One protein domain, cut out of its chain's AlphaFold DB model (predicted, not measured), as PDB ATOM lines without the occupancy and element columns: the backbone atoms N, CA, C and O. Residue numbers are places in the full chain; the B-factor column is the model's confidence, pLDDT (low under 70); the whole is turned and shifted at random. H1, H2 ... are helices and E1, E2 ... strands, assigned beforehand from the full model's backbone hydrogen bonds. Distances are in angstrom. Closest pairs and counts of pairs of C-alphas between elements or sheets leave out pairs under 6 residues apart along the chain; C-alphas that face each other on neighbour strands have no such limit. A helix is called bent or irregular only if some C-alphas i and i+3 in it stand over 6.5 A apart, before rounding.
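What this domain is: This is residues 140 to 264 of the 530 residues of the protein "Response regulatory domain-containing protein" of Chloroflexi bacterium HGW-Chloroflexi-6 (UniProt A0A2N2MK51). One strongly twisted sheet of five strands curls round helix H2; H1 lies over its E1 and E2 on the same face as H2, and H3 covers the E5 and E4 part of the other face, making three layers with the sheet between helices. The loop after H3, around Ile 240, reaches one far end of the model. The printed part has 125 residues with three named helices and five named strands, in the order H1 H2 E1 E2 E3 H3 E4 E5, a mixed class. The sheet's order is E1 E2 E3 E5 E4, antiparallel throughout. The whole is compact, with a radius of gyration of the C-alphas of 14.4 A and spans of 43 by 35 by 25 A.

Where its parts are: Find C-alpha 143 at (232.105, 3.738, 52.359); from there H1 runs to residue 153, 15.4 A. H1 is neither bent nor irregular, but only just: C-alphas 145 and 148 are 6.4 A apart. H2, residues 164 to 178, covers 20.8 A. Next come E1, residues 182 to 189, 19.1 A; E2, residues 198 to 206, 23.7 A; and E3, residues 215 to 221, 20.1 A. H3, residues 222 to 235, begins at C-alpha 222 (225.306, -13.688, 62.449) and spans 19.7 A. E4, residues 247 to 253, measures 18.4 A, and E5, residues 257 to 263, 20.4 A, ending at C-alpha 263 (221.976, -13.278, 42.083).

How they stand to each other: Start with the sheet, where E1, E2 and E3 form a meander, each strand the antiparallel neighbour of the one before. Look for N 186 and O 203, 2.9 A, between E1 and E2; N 200 and O 217, 2.9 A, between E2 and E3; N 218 and O 260, 2.9 A, between E3 and E5; and N 261 and O 250, 2.8 A, between E5 and E4. E3, H3 and E4 form a split strand-helix-strand unit, two strands running the same way with E5 between them, and its crossover is right-handed. H3 is on the sheet at a height of 9.2 A, with C-alphas 222 and 258 closest to E5, 4.2 A. H1 is on the sheet at a height of 8.7 A, and its closest C-alphas to E2 are 153 and 198, 5.4 A. H2 is on it too, its C-alpha 178 being 5.4 A from C-alpha 252 of E4. H1 and H2 touch at C-alphas 147 and 168, 6.2 A, about perpendicular at 77 degrees; H3 is apart from both. In H2 and H3 every O i to N i+4 pair is within hydrogen-bond range, in H1 5 of 7.

The domain as a whole: The C-alphas of Asp 163 and Ile 240, the two farthest apart, are 44.0 A apart. The printed part has no cut, and the link from H3 to E4 is long, with 11 residues. Mean pLDDT of the printed part is 84.4; look for values under 70 at residues 191 to 195 and 238 to 246.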
ATOM      1  N   ILE A 140     235.704   0.519  47.654       90.94
ATOM      2  CA  ILE A 140     234.268   0.675  47.894       90.94
ATOM      3  C   ILE A 140     233.934   2.134  47.627       90.94
ATOM      4  O   ILE A 140     234.568   3.013  48.197       90.94
ATOM      5  N   ASP A 141     232.947   2.394  46.771       92.12
ATOM      6  CA  ASP A 141     232.471   3.761  46.550       92.12
ATOM      7  C   ASP A 141     231.772   4.299  47.809       92.12
ATOM      8  O   ASP A 141     230.819   3.693  48.306       92.12
ATOM      9  N   ASP A 142     232.238   5.453  48.294       90.94
ATOM     10  CA  ASP A 142     231.666   6.226  49.405       90.94
ATOM     11  C   ASP A 142     231.362   5.405  50.687       90.94
ATOM     12  O   ASP A 142     230.243   5.459  51.215       90.94
ATOM     13  N   PRO A 143     232.341   4.659  51.244       90.06
ATOM     14  CA  PRO A 143     232.105   3.738  52.359       90.06
ATOM     15  C   PRO A 143     231.622   4.474  53.618       90.06
ATOM     16  O   PRO A 143     230.728   3.990  54.313       90.06
ATOM     17  N   GLU A 144     232.131   5.689  53.840       90.31
ATOM     18  CA  GLU A 144     231.762   6.591  54.940       90.31
ATOM     19  C   GLU A 144     230.290   7.025  54.900       90.31
ATOM     20  O   GLU A 144     229.702   7.372  55.922       90.31
ATOM     21  N   LEU A 145     229.659   7.012  53.722       88.88
ATOM     22  CA  LEU A 145     228.249   7.368  53.566       88.88
ATOM     23  C   LEU A 145     227.337   6.141  53.653       88.88
ATOM     24  O   LEU A 145     226.200   6.233  54.128       88.88
ATOM     25  N   VAL A 146     227.809   5.007  53.138       89.94
ATOM     26  CA  VAL A 146     227.007   3.796  52.956       89.94
ATOM     27  C   VAL A 146     226.970   2.953  54.229       89.94
ATOM     28  O   VAL A 146     225.883   2.605  54.694       89.94
ATOM     29  N   PHE A 147     228.121   2.640  54.829       92.12
ATOM     30  CA  PHE A 147     228.172   1.709  55.957       92.12
ATOM     31  C   PHE A 147     227.449   2.198  57.212       92.12
ATOM     32  O   PHE A 147     226.746   1.383  57.810       92.12
ATOM     33  N   PRO A 148     227.480   3.493  57.583       92.25
ATOM     34  CA  PRO A 148     226.666   3.975  58.695       92.25
ATOM     35  C   PRO A 148     225.164   3.748  58.490       92.25
ATOM     36  O   PRO A 148     224.455   3.419  59.440       92.25
ATOM     37  N   LYS A 149     224.664   3.854  57.250       89.69
ATOM     38  CA  LYS A 149     223.250   3.588  56.935       89.69
ATOM     39  C   LYS A 149     222.919   2.101  57.041       89.69
ATOM     40  O   LYS A 149     221.886   1.753  57.606       89.69
ATOM     41  N   ILE A 150     223.802   1.232  56.549       90.44
ATOM     42  CA  ILE A 150     223.673  -0.228  56.691       90.44
ATOM     43  C   ILE A 150     223.669  -0.608  58.178       90.44
ATOM     44  O   ILE A 150     222.749  -1.270  58.651       90.44
ATOM     45  N   ALA A 151     224.645  -0.113  58.940       91.12
ATOM     46  CA  ALA A 151     224.773  -0.335  60.376       91.12
ATOM     47  C   ALA A 151     223.518   0.098  61.149       91.12
ATOM     48  O   ALA A 151     223.115  -0.570  62.100       91.12
ATOM     49  N   GLN A 152     222.867   1.198  60.757       88.19
ATOM     50  CA  GLN A 152     221.612   1.654  61.365       88.19
ATOM     51  C   GLN A 152     220.436   0.701  61.118       88.19
ATOM     52  O   GLN A 152     219.587   0.569  62.000       88.19
ATOM     53  N   GLN A 153     220.393   0.030  59.965       86.69
ATOM     54  CA  GLN A 153     219.329  -0.917  59.618       86.69
ATOM     55  C   GLN A 153     219.462  -2.258  60.352       86.69
ATOM     56  O   GLN A 153     218.442  -2.882  60.650       86.69
ATOM     57  N   ILE A 154     220.688  -2.672  60.693       89.12
ATOM     58  CA  ILE A 154     220.930  -3.927  61.410       89.12
ATOM     59  C   ILE A 154     220.452  -3.821  62.865       89.12
ATOM     60  O   ILE A 154     220.828  -2.903  63.612       89.12
ATOM     61  N   ARG A 155     219.615  -4.782  63.266       87.25
ATOM     62  CA  ARG A 155     219.077  -4.938  64.621       87.25
ATOM     63  C   ARG A 155     219.599  -6.230  65.234       87.25
ATOM     64  O   ARG A 155     219.462  -7.287  64.635       87.25
ATOM     65  N   PHE A 156     220.121  -6.120  66.447       86.69
ATOM     66  CA  PHE A 156     220.557  -7.252  67.256       86.69
ATOM     67  C   PHE A 156     219.393  -7.683  68.147       86.69
ATOM     68  O   PHE A 156     218.770  -6.831  68.790       86.69
ATOM     69  N   LYS A 157     219.030  -8.971  68.107       78.06
ATOM     70  CA  LYS A 157     217.870  -9.496  68.849       78.06
ATOM     71  C   LYS A 157     218.237  -9.814  70.296       78.06
ATOM     72  O   LYS A 157     217.511  -9.406  71.200       78.06
ATOM     73  N   ASP A 158     219.359 -10.503  70.485       72.12
ATOM     74  CA  ASP A 158     219.761 -11.063  71.780       72.12
ATOM     75  C   ASP A 158     220.937 -10.306  72.418       72.12
ATOM     76  O   ASP A 158     221.199 -10.443  73.613       72.12
ATOM     77  N   LEU A 159     221.627  -9.468  71.638       74.69
ATOM     78  CA  LEU A 159     222.780  -8.686  72.075       74.69
ATOM     79  C   LEU A 159     222.475  -7.186  72.092       74.69
ATOM     80  O   LEU A 159     221.706  -6.666  71.279       74.69
ATOM     81  N   ALA A 160     223.125  -6.465  73.008       82.56
ATOM     82  CA  ALA A 160     223.190  -5.013  72.915       82.56
ATOM     83  C   ALA A 160     223.867  -4.630  71.593       82.56
ATOM     84  O   ALA A 160     224.826  -5.278  71.170       82.56
ATOM     85  N   LYS A 161     223.367  -3.576  70.939       83.12
ATOM     86  CA  LYS A 161     223.958  -3.113  69.684       83.12
ATOM     87  C   LYS A 161     225.433  -2.748  69.932       83.12
ATOM     88  O   LYS A 161     225.675  -1.918  70.811       83.12
ATOM     89  N   PRO A 162     226.384  -3.334  69.184       85.94
ATOM     90  CA  PRO A 162     227.804  -3.048  69.351       85.94
ATOM     91  C   PRO A 162     228.133  -1.581  69.081       85.94
ATOM     92  O   PRO A 162     227.377  -0.875  68.401       85.94
ATOM     93  N   ASP A 163     229.303  -1.153  69.554       88.50
ATOM     94  CA  ASP A 163     229.847   0.152  69.204       88.50
ATOM     95  C   ASP A 163     229.927   0.332  67.688       88.50
ATOM     96  O   ASP A 163     230.243  -0.587  66.926       88.50
ATOM     97  N   THR A 164     229.631   1.553  67.242       87.25
ATOM     98  CA  THR A 164     229.483   1.833  65.809       87.25
ATOM     99  C   THR A 164     230.790   1.603  65.056       87.25
ATOM    100  O   THR A 164     230.748   1.054  63.965       87.25
ATOM    101  N   SER A 165     231.943   1.949  65.634       88.00
ATOM    102  CA  SER A 165     233.254   1.697  65.017       88.00
ATOM    103  C   SER A 165     233.486   0.209  64.746       88.00
ATOM    104  O   SER A 165     233.790  -0.160  63.617       88.00
ATOM    105  N   ILE A 166     233.239  -0.649  65.742       87.94
ATOM    106  CA  ILE A 166     233.372  -2.111  65.618       87.94
ATOM    107  C   ILE A 166     232.459  -2.635  64.508       87.94
ATOM    108  O   ILE A 166     232.869  -3.445  63.678       87.94
ATOM    109  N   LEU A 167     231.216  -2.149  64.476       91.06
ATOM    110  CA  LEU A 167     230.226  -2.570  63.494       91.06
ATOM    111  C   LEU A 167     230.600  -2.142  62.066       91.06
ATOM    112  O   LEU A 167     230.367  -2.896  61.124       91.06
ATOM    113  N   LEU A 168     231.173  -0.947  61.892       92.56
ATOM    114  CA  LEU A 168     231.638  -0.456  60.593       92.56
ATOM    115  C   LEU A 168     232.835  -1.264  60.081       92.56
ATOM    116  O   LEU A 168     232.825  -1.664  58.916       92.56
ATOM    117  N   ASP A 169     233.805  -1.555  60.949       89.56
ATOM    118  CA  ASP A 169     234.960  -2.392  60.610       89.56
ATOM    119  C   ASP A 169     234.512  -3.805  60.202       89.56
ATOM    120  O   ASP A 169     234.945  -4.336  59.175       89.56
ATOM    121  N   GLU A 170     233.575  -4.401  60.951       92.25
ATOM    122  CA  GLU A 170     232.988  -5.699  60.599       92.25
ATOM    123  C   GLU A 170     232.230  -5.672  59.273       92.25
ATOM    124  O   GLU A 170     232.368  -6.595  58.475       92.25
ATOM    125  N   LEU A 171     231.452  -4.623  59.001       93.69
ATOM    126  CA  LEU A 171     230.720  -4.501  57.740       93.69
ATOM    127  C   LEU A 171     231.655  -4.406  56.532       93.69
ATOM    128  O   LEU A 171     231.399  -5.049  55.510       93.69
ATOM    129  N   GLN A 172     232.734  -3.630  56.643       91.19
ATOM    130  CA  GLN A 172     233.740  -3.509  55.587       91.19
ATOM    131  C   GLN A 172     234.393  -4.858  55.289       91.19
ATOM    132  O   GLN A 172     234.443  -5.293  54.134       91.19
ATOM    133  N   GLU A 173     234.842  -5.546  56.338       91.38
ATOM    134  CA  GLU A 173     235.449  -6.866  56.231       91.38
ATOM    135  C   GLU A 173     234.465  -7.889  55.644       91.38
ATOM    136  O   GLU A 173     234.810  -8.630  54.721       91.38
ATOM    137  N   LEU A 174     233.221  -7.905  56.126       93.81
ATOM    138  CA  LEU A 174     232.180  -8.816  55.659       93.81
ATOM    139  C   LEU A 174     231.906  -8.644  54.161       93.81
ATOM    140  O   LEU A 174     231.862  -9.629  53.422       93.81
ATOM    141  N   VAL A 175     231.754  -7.404  53.690       92.38
ATOM    142  CA  VAL A 175     231.527  -7.120  52.265       92.38
ATOM    143  C   VAL A 175     232.734  -7.531  51.420       92.38
ATOM    144  O   VAL A 175     232.554  -8.111  50.346       92.38
ATOM    145  N   ALA A 176     233.957  -7.309  51.909       90.44
ATOM    146  CA  ALA A 176     235.165  -7.780  51.238       90.44
ATOM    147  C   ALA A 176     235.195  -9.315  51.114       90.44
ATOM    148  O   ALA A 176     235.480  -9.837  50.032       90.44
ATOM    149  N   LYS A 177     234.822 -10.039  52.178       91.44
ATOM    150  CA  LYS A 177     234.722 -11.509  52.179       91.44
ATOM    151  C   LYS A 177     233.634 -12.039  51.246       91.44
ATOM    152  O   LYS A 177     233.816 -13.093  50.642       91.44
ATOM    153  N   LEU A 178     232.515 -11.328  51.087       91.50
ATOM    154  CA  LEU A 178     231.461 -11.720  50.141       91.50
ATOM    155  C   LEU A 178     231.922 -11.634  48.683       91.50
ATOM    156  O   LEU A 178     231.429 -12.383  47.836       91.50
ATOM    157  N   LEU A 179     232.855 -10.728  48.381       90.31
ATOM    158  CA  LEU A 179     233.242 -10.341  47.022       90.31
ATOM    159  C   LEU A 179     234.762 -10.476  46.776       90.31
ATOM    160  O   LEU A 179     235.384  -9.549  46.248       90.31
ATOM    161  N   PRO A 180     235.371 -11.651  47.033       86.38
ATOM    162  CA  PRO A 180     236.829 -11.821  47.088       86.38
ATOM    163  C   PRO A 180     237.548 -11.576  45.748       86.38
ATOM    164  O   PRO A 180     238.739 -11.277  45.682       86.38
ATOM    165  N   ARG A 181     236.831 -11.707  44.626       86.56
ATOM    166  CA  ARG A 181     237.382 -11.526  43.268       86.56
ATOM    167  C   ARG A 181     237.250 -10.096  42.742       86.56
ATOM    168  O   ARG A 181     237.696  -9.805  41.626       86.56
ATOM    169  N   CYS A 182     236.605  -9.214  43.500       88.94
ATOM    170  CA  CYS A 182     236.337  -7.853  43.067       88.94
ATOM    171  C   CYS A 182     237.550  -6.951  43.317       88.94
ATOM    172  O   CYS A 182     238.331  -7.138  44.249       88.94
ATOM    173  N   LYS A 183     237.735  -5.979  42.423       90.62
ATOM    174  CA  LYS A 183     238.659  -4.857  42.620       90.62
ATOM    175  C   LYS A 183     237.932  -3.682  43.256       90.62
ATOM    176  O   LYS A 183     238.486  -3.032  44.129       90.62
ATOM    177  N   LYS A 184     236.720  -3.419  42.768       93.12
ATOM    178  CA  LYS A 184     235.909  -2.269  43.142       93.12
ATOM    179  C   LYS A 184     234.437  -2.653  43.219       93.12
ATOM    180  O   LYS A 184     234.008  -3.505  42.440       93.12
ATOM    181  N   ILE A 185     233.667  -2.025  44.099       93.69
ATOM    182  CA  ILE A 185     232.208  -2.140  44.143       93.69
ATOM    183  C   ILE A 185     231.544  -0.768  44.274       93.69
ATOM    184  O   ILE A 185     232.065   0.139  44.917       93.69
ATOM    185  N   GLN A 186     230.347  -0.660  43.706       93.12
ATOM    186  CA  GLN A 186     229.397   0.402  44.010       93.12
ATOM    187  C   GLN A 186     228.254  -0.200  44.820       93.12
ATOM    188  O   GLN A 186     227.686  -1.220  44.423       93.12
ATOM    189  N   VAL A 187     227.890   0.452  45.920       90.75
ATOM    190  CA  VAL A 187     226.775   0.032  46.770       90.75
ATOM    191  C   VAL A 187     225.603   0.988  46.598       90.75
ATOM    192  O   VAL A 187     225.766   2.207  46.574       90.75
ATOM    193  N   LYS A 188     224.399   0.433  46.477       85.19
ATOM    194  CA  LYS A 188     223.142   1.178  46.446       85.19
ATOM    195  C   LYS A 188     222.222   0.646  47.534       85.19
ATOM    196  O   LYS A 188     221.995  -0.558  47.627       85.19
ATOM    197  N   MET A 189     221.683   1.554  48.338       80.38
ATOM    198  CA  MET A 189     220.694   1.196  49.351       80.38
ATOM    199  C   MET A 189     219.400   0.752  48.673       80.38
ATOM    200  O   MET A 189     218.929   1.415  47.747       80.38
ATOM    201  N   ILE A 190     218.826  -0.345  49.160       71.81
ATOM    202  CA  ILE A 190     217.473  -0.764  48.815       71.81
ATOM    203  C   ILE A 190     216.599  -0.468  50.032       71.81
ATOM    204  O   ILE A 190     216.965  -0.777  51.165       71.81
ATOM    205  N   ASN A 191     215.455   0.170  49.809       56.97
ATOM    206  CA  ASN A 191     214.458   0.333  50.857       56.97
ATOM    207  C   ASN A 191     213.702  -0.991  50.983       56.97
ATOM    208  O   ASN A 191     212.847  -1.273  50.152       56.97
ATOM    209  N   GLN A 192     214.022  -1.816  51.982       61.19
ATOM    210  CA  GLN A 192     213.259  -3.034  52.256       61.19
ATOM    211  C   GLN A 192     213.259  -3.429  53.738       61.19
ATOM    212  O   GLN A 192     214.297  -3.392  54.390       61.19
ATOM    213  N   GLY A 193     212.079  -3.868  54.203       53.97
ATOM    214  CA  GLY A 193     211.874  -4.954  55.174       53.97
ATOM    215  C   GLY A 193     212.141  -4.722  56.670       53.97
ATOM    216  O   GLY A 193     213.118  -4.115  57.087       53.97
ATOM    217  N   PHE A 194     211.282  -5.313  57.510       51.47
ATOM    218  CA  PHE A 194     211.373  -5.327  58.982       51.47
ATOM    219  C   PHE A 194     212.224  -6.481  59.549       51.47
ATOM    220  O   PHE A 194     212.174  -6.737  60.754       51.47
ATOM    221  N   SER A 195     212.986  -7.193  58.711       63.41
ATOM    222  CA  SER A 195     213.739  -8.389  59.119       63.41
ATOM    223  C   SER A 195     214.855  -8.080  60.119       63.41
ATOM    224  O   SER A 195     215.299  -8.966  60.840       63.41
ATOM    225  N   GLY A 196     215.273  -6.816  60.227       76.44
ATOM    226  CA  GLY A 196     216.396  -6.416  61.076       76.44
ATOM    227  C   GLY A 196     217.757  -6.685  60.433       76.44
ATOM    228  O   GLY A 196     218.770  -6.395  61.061       76.44
ATOM    229  N   ALA A 197     217.778  -7.175  59.191       86.25
ATOM    230  CA  ALA A 197     218.948  -7.218  58.326       86.25
ATOM    231  C   ALA A 197     218.886  -6.067  57.308       86.25
ATOM    232  O   ALA A 197     217.809  -5.646  56.885       86.25
ATOM    233  N   ALA A 198     220.045  -5.567  56.899       87.75
ATOM    234  CA  ALA A 198     220.180  -4.604  55.819       87.75
ATOM    235  C   ALA A 198     220.234  -5.326  54.465       87.75
ATOM    236  O   ALA A 198     220.949  -6.319  54.313       87.75
ATOM    237  N   VAL A 199     219.524  -4.800  53.467       85.19
ATOM    238  CA  VAL A 199     219.552  -5.308  52.088       85.19
ATOM    239  C   VAL A 199     220.101  -4.224  51.169       85.19
ATOM    240  O   VAL A 199     219.611  -3.094  51.147       85.19
ATOM    241  N   ILE A 200     221.136  -4.564  50.405       86.19
ATOM    242  CA  ILE A 200     221.825  -3.632  49.508       86.19
ATOM    243  C   ILE A 200     221.989  -4.227  48.111       86.19
ATOM    244  O   ILE A 200     222.213  -5.425  47.946       86.19
ATOM    245  N   ALA A 201     221.935  -3.369  47.097       85.19
ATOM    246  CA  ALA A 201     222.400  -3.701  45.758       85.19
ATOM    247  C   ALA A 201     223.902  -3.423  45.661       85.19
ATOM    248  O   ALA A 201     224.374  -2.348  46.033       85.19
ATOM    249  N   VAL A 202     224.644  -4.372  45.103       89.81
ATOM    250  CA  VAL A 202     226.083  -4.265  44.874       89.81
ATOM    251  C   VAL A 202     226.368  -4.427  43.391       89.81
ATOM    252  O   VAL A 202     225.963  -5.404  42.769       89.81
ATOM    253  N   ILE A 203     227.082  -3.471  42.809       90.56
ATOM    254  CA  ILE A 203     227.555  -3.530  41.426       90.56
ATOM    255  C   ILE A 203     229.072  -3.755  41.482       90.56
ATOM    256  O   ILE A 203     229.799  -2.834  41.858       90.56
ATOM    257  N   PRO A 204     229.566  -4.962  41.163       92.38
ATOM    258  CA  PRO A 204     230.982  -5.284  41.250       92.38
ATOM    259  C   PRO A 204     231.750  -4.916  39.977       92.38
ATOM    260  O   PRO A 204     231.227  -4.975  38.867       92.38
ATOM    261  N   TRP A 205     233.037  -4.624  40.131       93.50
ATOM    262  CA  TRP A 205     234.041  -4.624  39.073       93.50
ATOM    263  C   TRP A 205     235.107  -5.661  39.407       93.50
ATOM    264  O   TRP A 205     235.826  -5.557  40.405       93.50
ATOM    265  N   TYR A 206     235.224  -6.667  38.550       89.69
ATOM    266  CA  TYR A 206     236.193  -7.743  38.678       89.69
ATOM    267  C   TYR A 206     237.559  -7.321  38.144       89.69
ATOM    268  O   TYR A 206     237.664  -6.554  37.187       89.69
ATOM    269  N   ARG A 207     238.620  -7.880  38.737       82.06
ATOM    270  CA  ARG A 207     240.011  -7.584  38.351       82.06
ATOM    271  C   ARG A 207     240.312  -7.905  36.883       82.06
ATOM    272  O   ARG A 207     241.094  -7.192  36.269       82.06
ATOM    273  N   THR A 208     239.693  -8.951  36.339       81.50
ATOM    274  CA  THR A 208     239.950  -9.450  34.976       81.50
ATOM    275  C   THR A 208     238.849  -9.096  33.979       81.50
ATOM    276  O   THR A 208     239.142  -8.851  32.816       81.50
ATOM    277  N   ASN A 209     237.587  -9.061  34.422       81.19
ATOM    278  CA  ASN A 209     236.426  -9.039  33.522       81.19
ATOM    279  C   ASN A 209     235.710  -7.677  33.480       81.19
ATOM    280  O   ASN A 209     234.697  -7.540  32.800       81.19
ATOM    281  N   GLY A 210     236.203  -6.670  34.206       88.00
ATOM    282  CA  GLY A 210     235.555  -5.361  34.275       88.00
ATOM    283  C   GLY A 210     234.238  -5.396  35.057       88.00
ATOM    284  O   GLY A 210     234.120  -6.109  36.052       88.00
ATOM    285  N   LYS A 211     233.262  -4.578  34.646       89.81
ATOM    286  CA  LYS A 211     231.985  -4.407  35.357       89.81
ATOM    287  C   LYS A 211     231.134  -5.681  35.288       89.81
ATOM    288  O   LYS A 211     230.878  -6.194  34.205       89.81
ATOM    289  N   GLY A 212     230.683  -6.159  36.441       85.75
ATOM    290  CA  GLY A 212     229.759  -7.277  36.586       85.75
ATOM    291  C   GLY A 212     228.292  -6.856  36.633       85.75
ATOM    292  O   GLY A 212     227.954  -5.669  36.647       85.75
ATOM    293  N   GLN A 213     227.415  -7.859  36.683       83.88
ATOM    294  CA  GLN A 213     225.983  -7.669  36.916       83.88
ATOM    295  C   GLN A 213     225.699  -7.243  38.361       83.88
ATOM    296  O   GLN A 213     226.487  -7.524  39.263       83.88
ATOM    297  N   MET A 214     224.563  -6.580  38.581       83.50
ATOM    298  CA  MET A 214     224.113  -6.210  39.922       83.50
ATOM    299  C   MET A 214     223.790  -7.460  40.746       83.50
ATOM    300  O   MET A 214     223.148  -8.387  40.258       83.50
ATOM    301  N   LEU A 215     224.227  -7.457  41.999       86.62
ATOM    302  CA  LEU A 215     224.015  -8.500  42.995       86.62
ATOM    303  C   LEU A 215     223.247  -7.915  44.180       86.62
ATOM    304  O   LEU A 215     223.291  -6.706  44.402       86.62
ATOM    305  N   ILE A 216     222.580  -8.761  44.959       85.06
ATOM    306  CA  ILE A 216     221.890  -8.346  46.184       85.06
ATOM    307  C   ILE A 216     222.620  -8.950  47.375       85.06
ATOM    308  O   ILE A 216     222.797 -10.165  47.424       85.06
ATOM    309  N   ALA A 217     223.042  -8.122  48.326       88.50
ATOM    310  CA  ALA A 217     223.626  -8.587  49.576       88.50
ATOM    311  C   ALA A 217     222.660  -8.333  50.733       88.50
ATOM    312  O   ALA A 217     222.171  -7.215  50.908       88.50
ATOM    313  N   LYS A 218     222.412  -9.373  51.528       89.81
ATOM    314  CA  LYS A 218     221.704  -9.293  52.805       89.81
ATOM    315  C   LYS A 218     222.724  -9.417  53.928       89.81
ATOM    316  O   LYS A 218     223.484 -10.381  53.948       89.81
ATOM    317  N   LEU A 219     222.764  -8.430  54.817       92.38
ATOM    318  CA  LEU A 219     223.757  -8.279  55.883       92.38
ATOM    319  C   LEU A 219     223.032  -8.132  57.222       92.38
ATOM    320  O   LEU A 219     222.148  -7.288  57.347       92.38
ATOM    321  N   GLY A 220     223.391  -8.913  58.234       92.56
ATOM    322  CA  GLY A 220     222.671  -8.899  59.509       92.56
ATOM    323  C   GLY A 220     223.436  -9.563  60.641       92.56
ATOM    324  O   GLY A 220     224.595  -9.939  60.477       92.56
ATOM    325  N   GLU A 221     222.774  -9.705  61.788       93.44
ATOM    326  CA  GLU A 221     223.301 -10.439  62.942       93.44
ATOM    327  C   GLU A 221     223.625 -11.888  62.538       93.44
ATOM    328  O   GLU A 221     222.822 -12.544  61.865       93.44
ATOM    329  N   LEU A 222     224.800 -12.397  62.923       91.50
ATOM    330  CA  LEU A 222     225.306 -13.688  62.449       91.50
ATOM    331  C   LEU A 222     224.303 -14.852  62.609       91.50
ATOM    332  O   LEU A 222     224.031 -15.508  61.600       91.50
ATOM    333  N   PRO A 223     223.673 -15.092  63.779       89.88
ATOM    334  CA  PRO A 223     222.749 -16.215  63.952       89.88
ATOM    335  C   PRO A 223     221.515 -16.123  63.048       89.88
ATOM    336  O   PRO A 223     221.004 -17.142  62.586       89.88
ATOM    337  N   GLN A 224     221.041 -14.904  62.761       88.88
ATOM    338  CA  GLN A 224     219.927 -14.689  61.841       88.88
ATOM    339  C   GLN A 224     220.304 -15.117  60.419       88.88
ATOM    340  O   GLN A 224     219.553 -15.840  59.764       88.88
ATOM    341  N   ILE A 225     221.469 -14.674  59.953       90.81
ATOM    342  CA  ILE A 225     221.943 -14.952  58.599       90.81
ATOM    343  C   ILE A 225     222.309 -16.433  58.432       90.81
ATOM    344  O   ILE A 225     222.032 -17.028  57.391       90.81
ATOM    345  N   GLU A 226     222.886 -17.061  59.456       90.19
ATOM    346  CA  GLU A 226     223.166 -18.498  59.442       90.19
ATOM    347  C   GLU A 226     221.889 -19.337  59.385       90.19
ATOM    348  O   GLU A 226     221.851 -20.320  58.638       90.19
ATOM    349  N   LEU A 227     220.840 -18.936  60.111       88.81
ATOM    350  CA  LEU A 227     219.538 -19.595  60.057       88.81
ATOM    351  C   LEU A 227     218.928 -19.511  58.653       88.81
ATOM    352  O   LEU A 227     218.514 -20.528  58.104       88.81
ATOM    353  N   GLU A 228     218.925 -18.324  58.045       89.25
ATOM    354  CA  GLU A 228     218.441 -18.140  56.675       89.25
ATOM    355  C   GLU A 228     219.247 -18.951  55.660       89.25
ATOM    356  O   GLU A 228     218.667 -19.629  54.815       89.25
ATOM    357  N   ARG A 229     220.581 -18.944  55.758       88.38
ATOM    358  CA  ARG A 229     221.442 -19.755  54.887       88.38
ATOM    359  C   ARG A 229     221.134 -21.240  55.022       88.38
ATOM    360  O   ARG A 229     221.073 -21.935  54.009       88.38
ATOM    361  N   LYS A 230     220.987 -21.727  56.257       90.12
ATOM    362  CA  LYS A 230     220.657 -23.126  56.528       90.12
ATOM    363  C   LYS A 230     219.332 -23.485  55.861       90.12
ATOM    364  O   LYS A 230     219.295 -24.433  55.088       90.12
ATOM    365  N   ASN A 231     218.291 -22.693  56.102       88.75
ATOM    366  CA  ASN A 231     216.962 -22.934  55.546       88.75
ATOM    367  C   ASN A 231     216.952 -22.842  54.016       88.75
ATOM    368  O   ASN A 231     216.333 -23.672  53.359       88.75
ATOM    369  N   TYR A 232     217.682 -21.890  53.430       85.00
ATOM    370  CA  TYR A 232     217.839 -21.801  51.980       85.00
ATOM    371  C   TYR A 232     218.527 -23.052  51.408       85.00
ATOM    372  O   TYR A 232     218.041 -23.633  50.444       85.00
ATOM    373  N   SER A 233     219.642 -23.495  51.993       85.12
ATOM    374  CA  SER A 233     220.375 -24.666  51.487       85.12
ATOM    375  C   SER A 233     219.585 -25.968  51.670       85.12
ATOM    376  O   SER A 233     219.609 -26.831  50.800       85.12
ATOM    377  N   GLU A 234     218.848 -26.097  52.775       86.50
ATOM    378  CA  GLU A 234     218.065 -27.295  53.093       86.50
ATOM    379  C   GLU A 234     216.750 -27.374  52.297       86.50
ATOM    380  O   GLU A 234     216.340 -28.466  51.905       86.50
ATOM    381  N   TYR A 235     216.094 -26.233  52.048       84.25
ATOM    382  CA  TYR A 235     214.716 -26.193  51.543       84.25
ATOM    383  C   TYR A 235     214.516 -25.428  50.231       84.25
ATOM    384  O   TYR A 235     213.389 -25.370  49.753       84.25
ATOM    385  N   VAL A 236     215.545 -24.806  49.653       79.62
ATOM    386  CA  VAL A 236     215.404 -23.977  48.435       79.62
ATOM    387  C   VAL A 236     216.428 -24.373  47.370       79.62
ATOM    388  O   VAL A 236     216.102 -24.491  46.187       79.62
ATOM    389  N   GLU A 237     217.678 -24.595  47.772       77.69
ATOM    390  CA  GLU A 237     218.769 -24.954  46.871       77.69
ATOM    391  C   GLU A 237     218.541 -26.328  46.208       77.69
ATOM    392  O   GLU A 237     218.204 -27.313  46.855       77.69
ATOM    393  N   GLY A 238     218.735 -26.406  44.886       66.81
ATOM    394  CA  GLY A 238     218.640 -27.663  44.131       66.81
ATOM    395  C   GLY A 238     217.233 -28.071  43.670       66.81
ATOM    396  O   GLY A 238     217.101 -29.090  42.992       66.81
ATOM    397  N   MET A 239     216.193 -27.282  43.960       65.19
ATOM    398  CA  MET A 239     214.825 -27.587  43.525       65.19
ATOM    399  C   MET A 239     214.592 -27.378  42.015       65.19
ATOM    400  O   MET A 239     214.999 -26.377  41.417       65.19
ATOM    401  N   ILE A 240     213.893 -28.334  41.388       49.50
ATOM    402  CA  ILE A 240     213.501 -28.306  39.968       49.50
ATOM    403  C   ILE A 240     212.410 -27.242  39.753       49.50
ATOM    404  O   ILE A 240     211.446 -27.187  40.507       49.50
ATOM    405  N   GLY A 241     212.544 -26.414  38.709       53.84
ATOM    406  CA  GLY A 241     211.606 -25.321  38.397       53.84
ATOM    407  C   GLY A 241     211.992 -23.957  38.987       53.84
ATOM    408  O   GLY A 241     211.376 -22.949  38.651       53.84
ATOM    409  N   GLY A 242     213.067 -23.895  39.782       50.88
ATOM    410  CA  GLY A 242     213.567 -22.702  40.476       50.88
ATOM    411  C   GLY A 242     214.204 -21.607  39.609       50.88
ATOM    412  O   GLY A 242     215.052 -20.871  40.104       50.88
ATOM    413  N   HIS A 243     213.831 -21.457  38.333       53.38
ATOM    414  CA  HIS A 243     214.368 -20.386  37.474       53.38
ATOM    415  C   HIS A 243     214.082 -18.973  38.017       53.38
ATOM    416  O   HIS A 243     214.738 -18.023  37.601       53.38
ATOM    417  N   ARG A 244     213.138 -18.857  38.962       64.44
ATOM    418  CA  ARG A 244     212.705 -17.615  39.618       64.44
ATOM    419  C   ARG A 244     213.123 -17.507  41.087       64.44
ATOM    420  O   ARG A 244     212.554 -16.732  41.852       64.44
ATOM    421  N   LEU A 245     214.099 -18.311  41.503       65.31
ATOM    422  CA  LEU A 245     214.684 -18.228  42.836       65.31
ATOM    423  C   LEU A 245     216.022 -17.488  42.770       65.31
ATOM    424  O   LEU A 245     216.763 -17.632  41.789       65.31
ATOM    425  N   PRO A 246     216.373 -16.712  43.810       66.31
ATOM    426  CA  PRO A 246     217.735 -16.236  43.931       66.31
ATOM    427  C   PRO A 246     218.672 -17.430  43.952       66.31
ATOM    428  O   PRO A 246     218.406 -18.416  44.636       66.31
ATOM    429  N   LYS A 247     219.801 -17.322  43.261       74.81
ATOM    430  CA  LYS A 247     220.920 -18.242  43.430       74.81
ATOM    431  C   LYS A 247     221.904 -17.627  44.413       74.81
ATOM    432  O   LYS A 247     222.422 -16.535  44.165       74.81
ATOM    433  N   THR A 248     222.178 -18.327  45.507       70.88
ATOM    434  CA  THR A 248     223.255 -17.940  46.423       70.88
ATOM    435  C   THR A 248     224.595 -18.031  45.694       70.88
ATOM    436  O   THR A 248     224.935 -19.053  45.101       70.88
ATOM    437  N   ILE A 249     225.346 -16.931  45.693       77.31
ATOM    438  CA  ILE A 249     226.673 -16.829  45.067       77.31
ATOM    439  C   ILE A 249     227.768 -17.041  46.103       77.31
ATOM    440  O   ILE A 249     228.769 -17.696  45.828       77.31
ATOM    441  N   SER A 250     227.606 -16.406  47.263       85.25
ATOM    442  CA  SER A 250     228.612 -16.363  48.317       85.25
ATOM    443  C   SER A 250     227.951 -16.102  49.661       85.25
ATOM    444  O   SER A 250     226.928 -15.422  49.742       85.25
ATOM    445  N   VAL A 251     228.568 -16.624  50.711       90.12
ATOM    446  CA  VAL A 251     228.226 -16.351  52.104       90.12
ATOM    447  C   VAL A 251     229.519 -16.018  52.827       90.12
ATOM    448  O   VAL A 251     230.546 -16.653  52.586       90.12
ATOM    449  N   ALA A 252     229.466 -15.041  53.721       91.69
ATOM    450  CA  ALA A 252     230.584 -14.688  54.575       91.69
ATOM    451  C   ALA A 252     230.127 -14.429  56.009       91.69
ATOM    452  O   ALA A 252     228.950 -14.178  56.272       91.69
ATOM    453  N   ARG A 253     231.095 -14.478  56.925       92.81
ATOM    454  CA  ARG A 253     230.905 -14.181  58.341       92.81
ATOM    455  C   ARG A 253     232.060 -13.363  58.907       92.81
ATOM    456  O   ARG A 253     233.219 -13.502  58.489       92.81
ATOM    457  N   THR A 254     231.723 -12.544  59.881       92.56
ATOM    458  CA  THR A 254     232.622 -11.938  60.862       92.56
ATOM    459  C   THR A 254     232.149 -12.379  62.248       92.56
ATOM    460  O   THR A 254     231.341 -13.302  62.358       92.56
ATOM    461  N   ARG A 255     232.683 -11.781  63.313       90.56
ATOM    462  CA  ARG A 255     232.375 -12.206  64.681       90.56
ATOM    463  C   ARG A 255     230.900 -12.007  65.034       90.56
ATOM    464  O   ARG A 255     230.298 -12.876  65.653       90.56
ATOM    465  N   LEU A 256     230.329 -10.864  64.659       91.81
ATOM    466  CA  LEU A 256     228.966 -10.469  65.020       91.81
ATOM    467  C   LEU A 256     228.009 -10.496  63.828       91.81
ATOM    468  O   LEU A 256     226.793 -10.584  64.022       91.81
ATOM    469  N   LEU A 257     228.534 -10.412  62.603       94.31
ATOM    470  CA  LEU A 257     227.731 -10.286  61.392       94.31
ATOM    471  C   LEU A 257     227.864 -11.481  60.452       94.31
ATOM    472  O   LEU A 257     228.922 -12.088  60.292       94.31
ATOM    473  N   GLY A 258     226.769 -11.753  59.753       94.12
ATOM    474  CA  GLY A 258     226.732 -12.630  58.594       94.12
ATOM    475  C   GLY A 258     226.300 -11.865  57.349       94.12
ATOM    476  O   GLY A 258     225.636 -10.827  57.423       94.12
ATOM    477  N   GLY A 259     226.655 -12.404  56.187       93.31
ATOM    478  CA  GLY A 259     226.203 -11.888  54.906       93.31
ATOM    479  C   GLY A 259     225.899 -12.998  53.911       93.31
ATOM    480  O   GLY A 259     226.615 -14.000  53.854       93.31
ATOM    481  N   ILE A 260     224.865 -12.797  53.095       90.88
ATOM    482  CA  ILE A 260     224.537 -13.655  51.950       90.88
ATOM    483  C   ILE A 260     224.469 -12.785  50.700       90.88
ATOM    484  O   ILE A 260     223.850 -11.721  50.700       90.88
ATOM    485  N   LEU A 261     225.114 -13.245  49.632       88.06
ATOM    486  CA  LEU A 261     225.110 -12.609  48.324       88.06
ATOM    487  C   LEU A 261     224.286 -13.447  47.347       88.06
ATOM    488  O   LEU A 261     224.645 -14.584  47.037       88.06
ATOM    489  N   TYR A 262     223.219 -12.859  46.824       83.94
ATOM    490  CA  TYR A 262     222.304 -13.469  45.870       83.94
ATOM    491  C   TYR A 262     222.494 -12.889  44.465       83.94
ATOM    492  O   TYR A 262     222.785 -11.701  44.289       83.94
ATOM    493  N   THR A 263     222.263 -13.722  43.451       78.94
ATOM    494  CA  THR A 263     221.976 -13.278  42.083       78.94
ATOM    495  C   THR A 263     220.572 -13.696  41.701       78.94
ATOM    496  O   THR A 263     220.171 -14.832  41.937       78.94
ATOM    497  N   TYR A 264     219.866 -12.804  41.022       71.06
ATOM    498  CA  TYR A 264     218.585 -13.096  40.402       71.06
ATOM    499  C   TYR A 264     218.792 -13.025  38.891       71.06
ATOM    500  O   TYR A 264     218.771 -11.951  38.290       71.06
TER     501      TYR A 264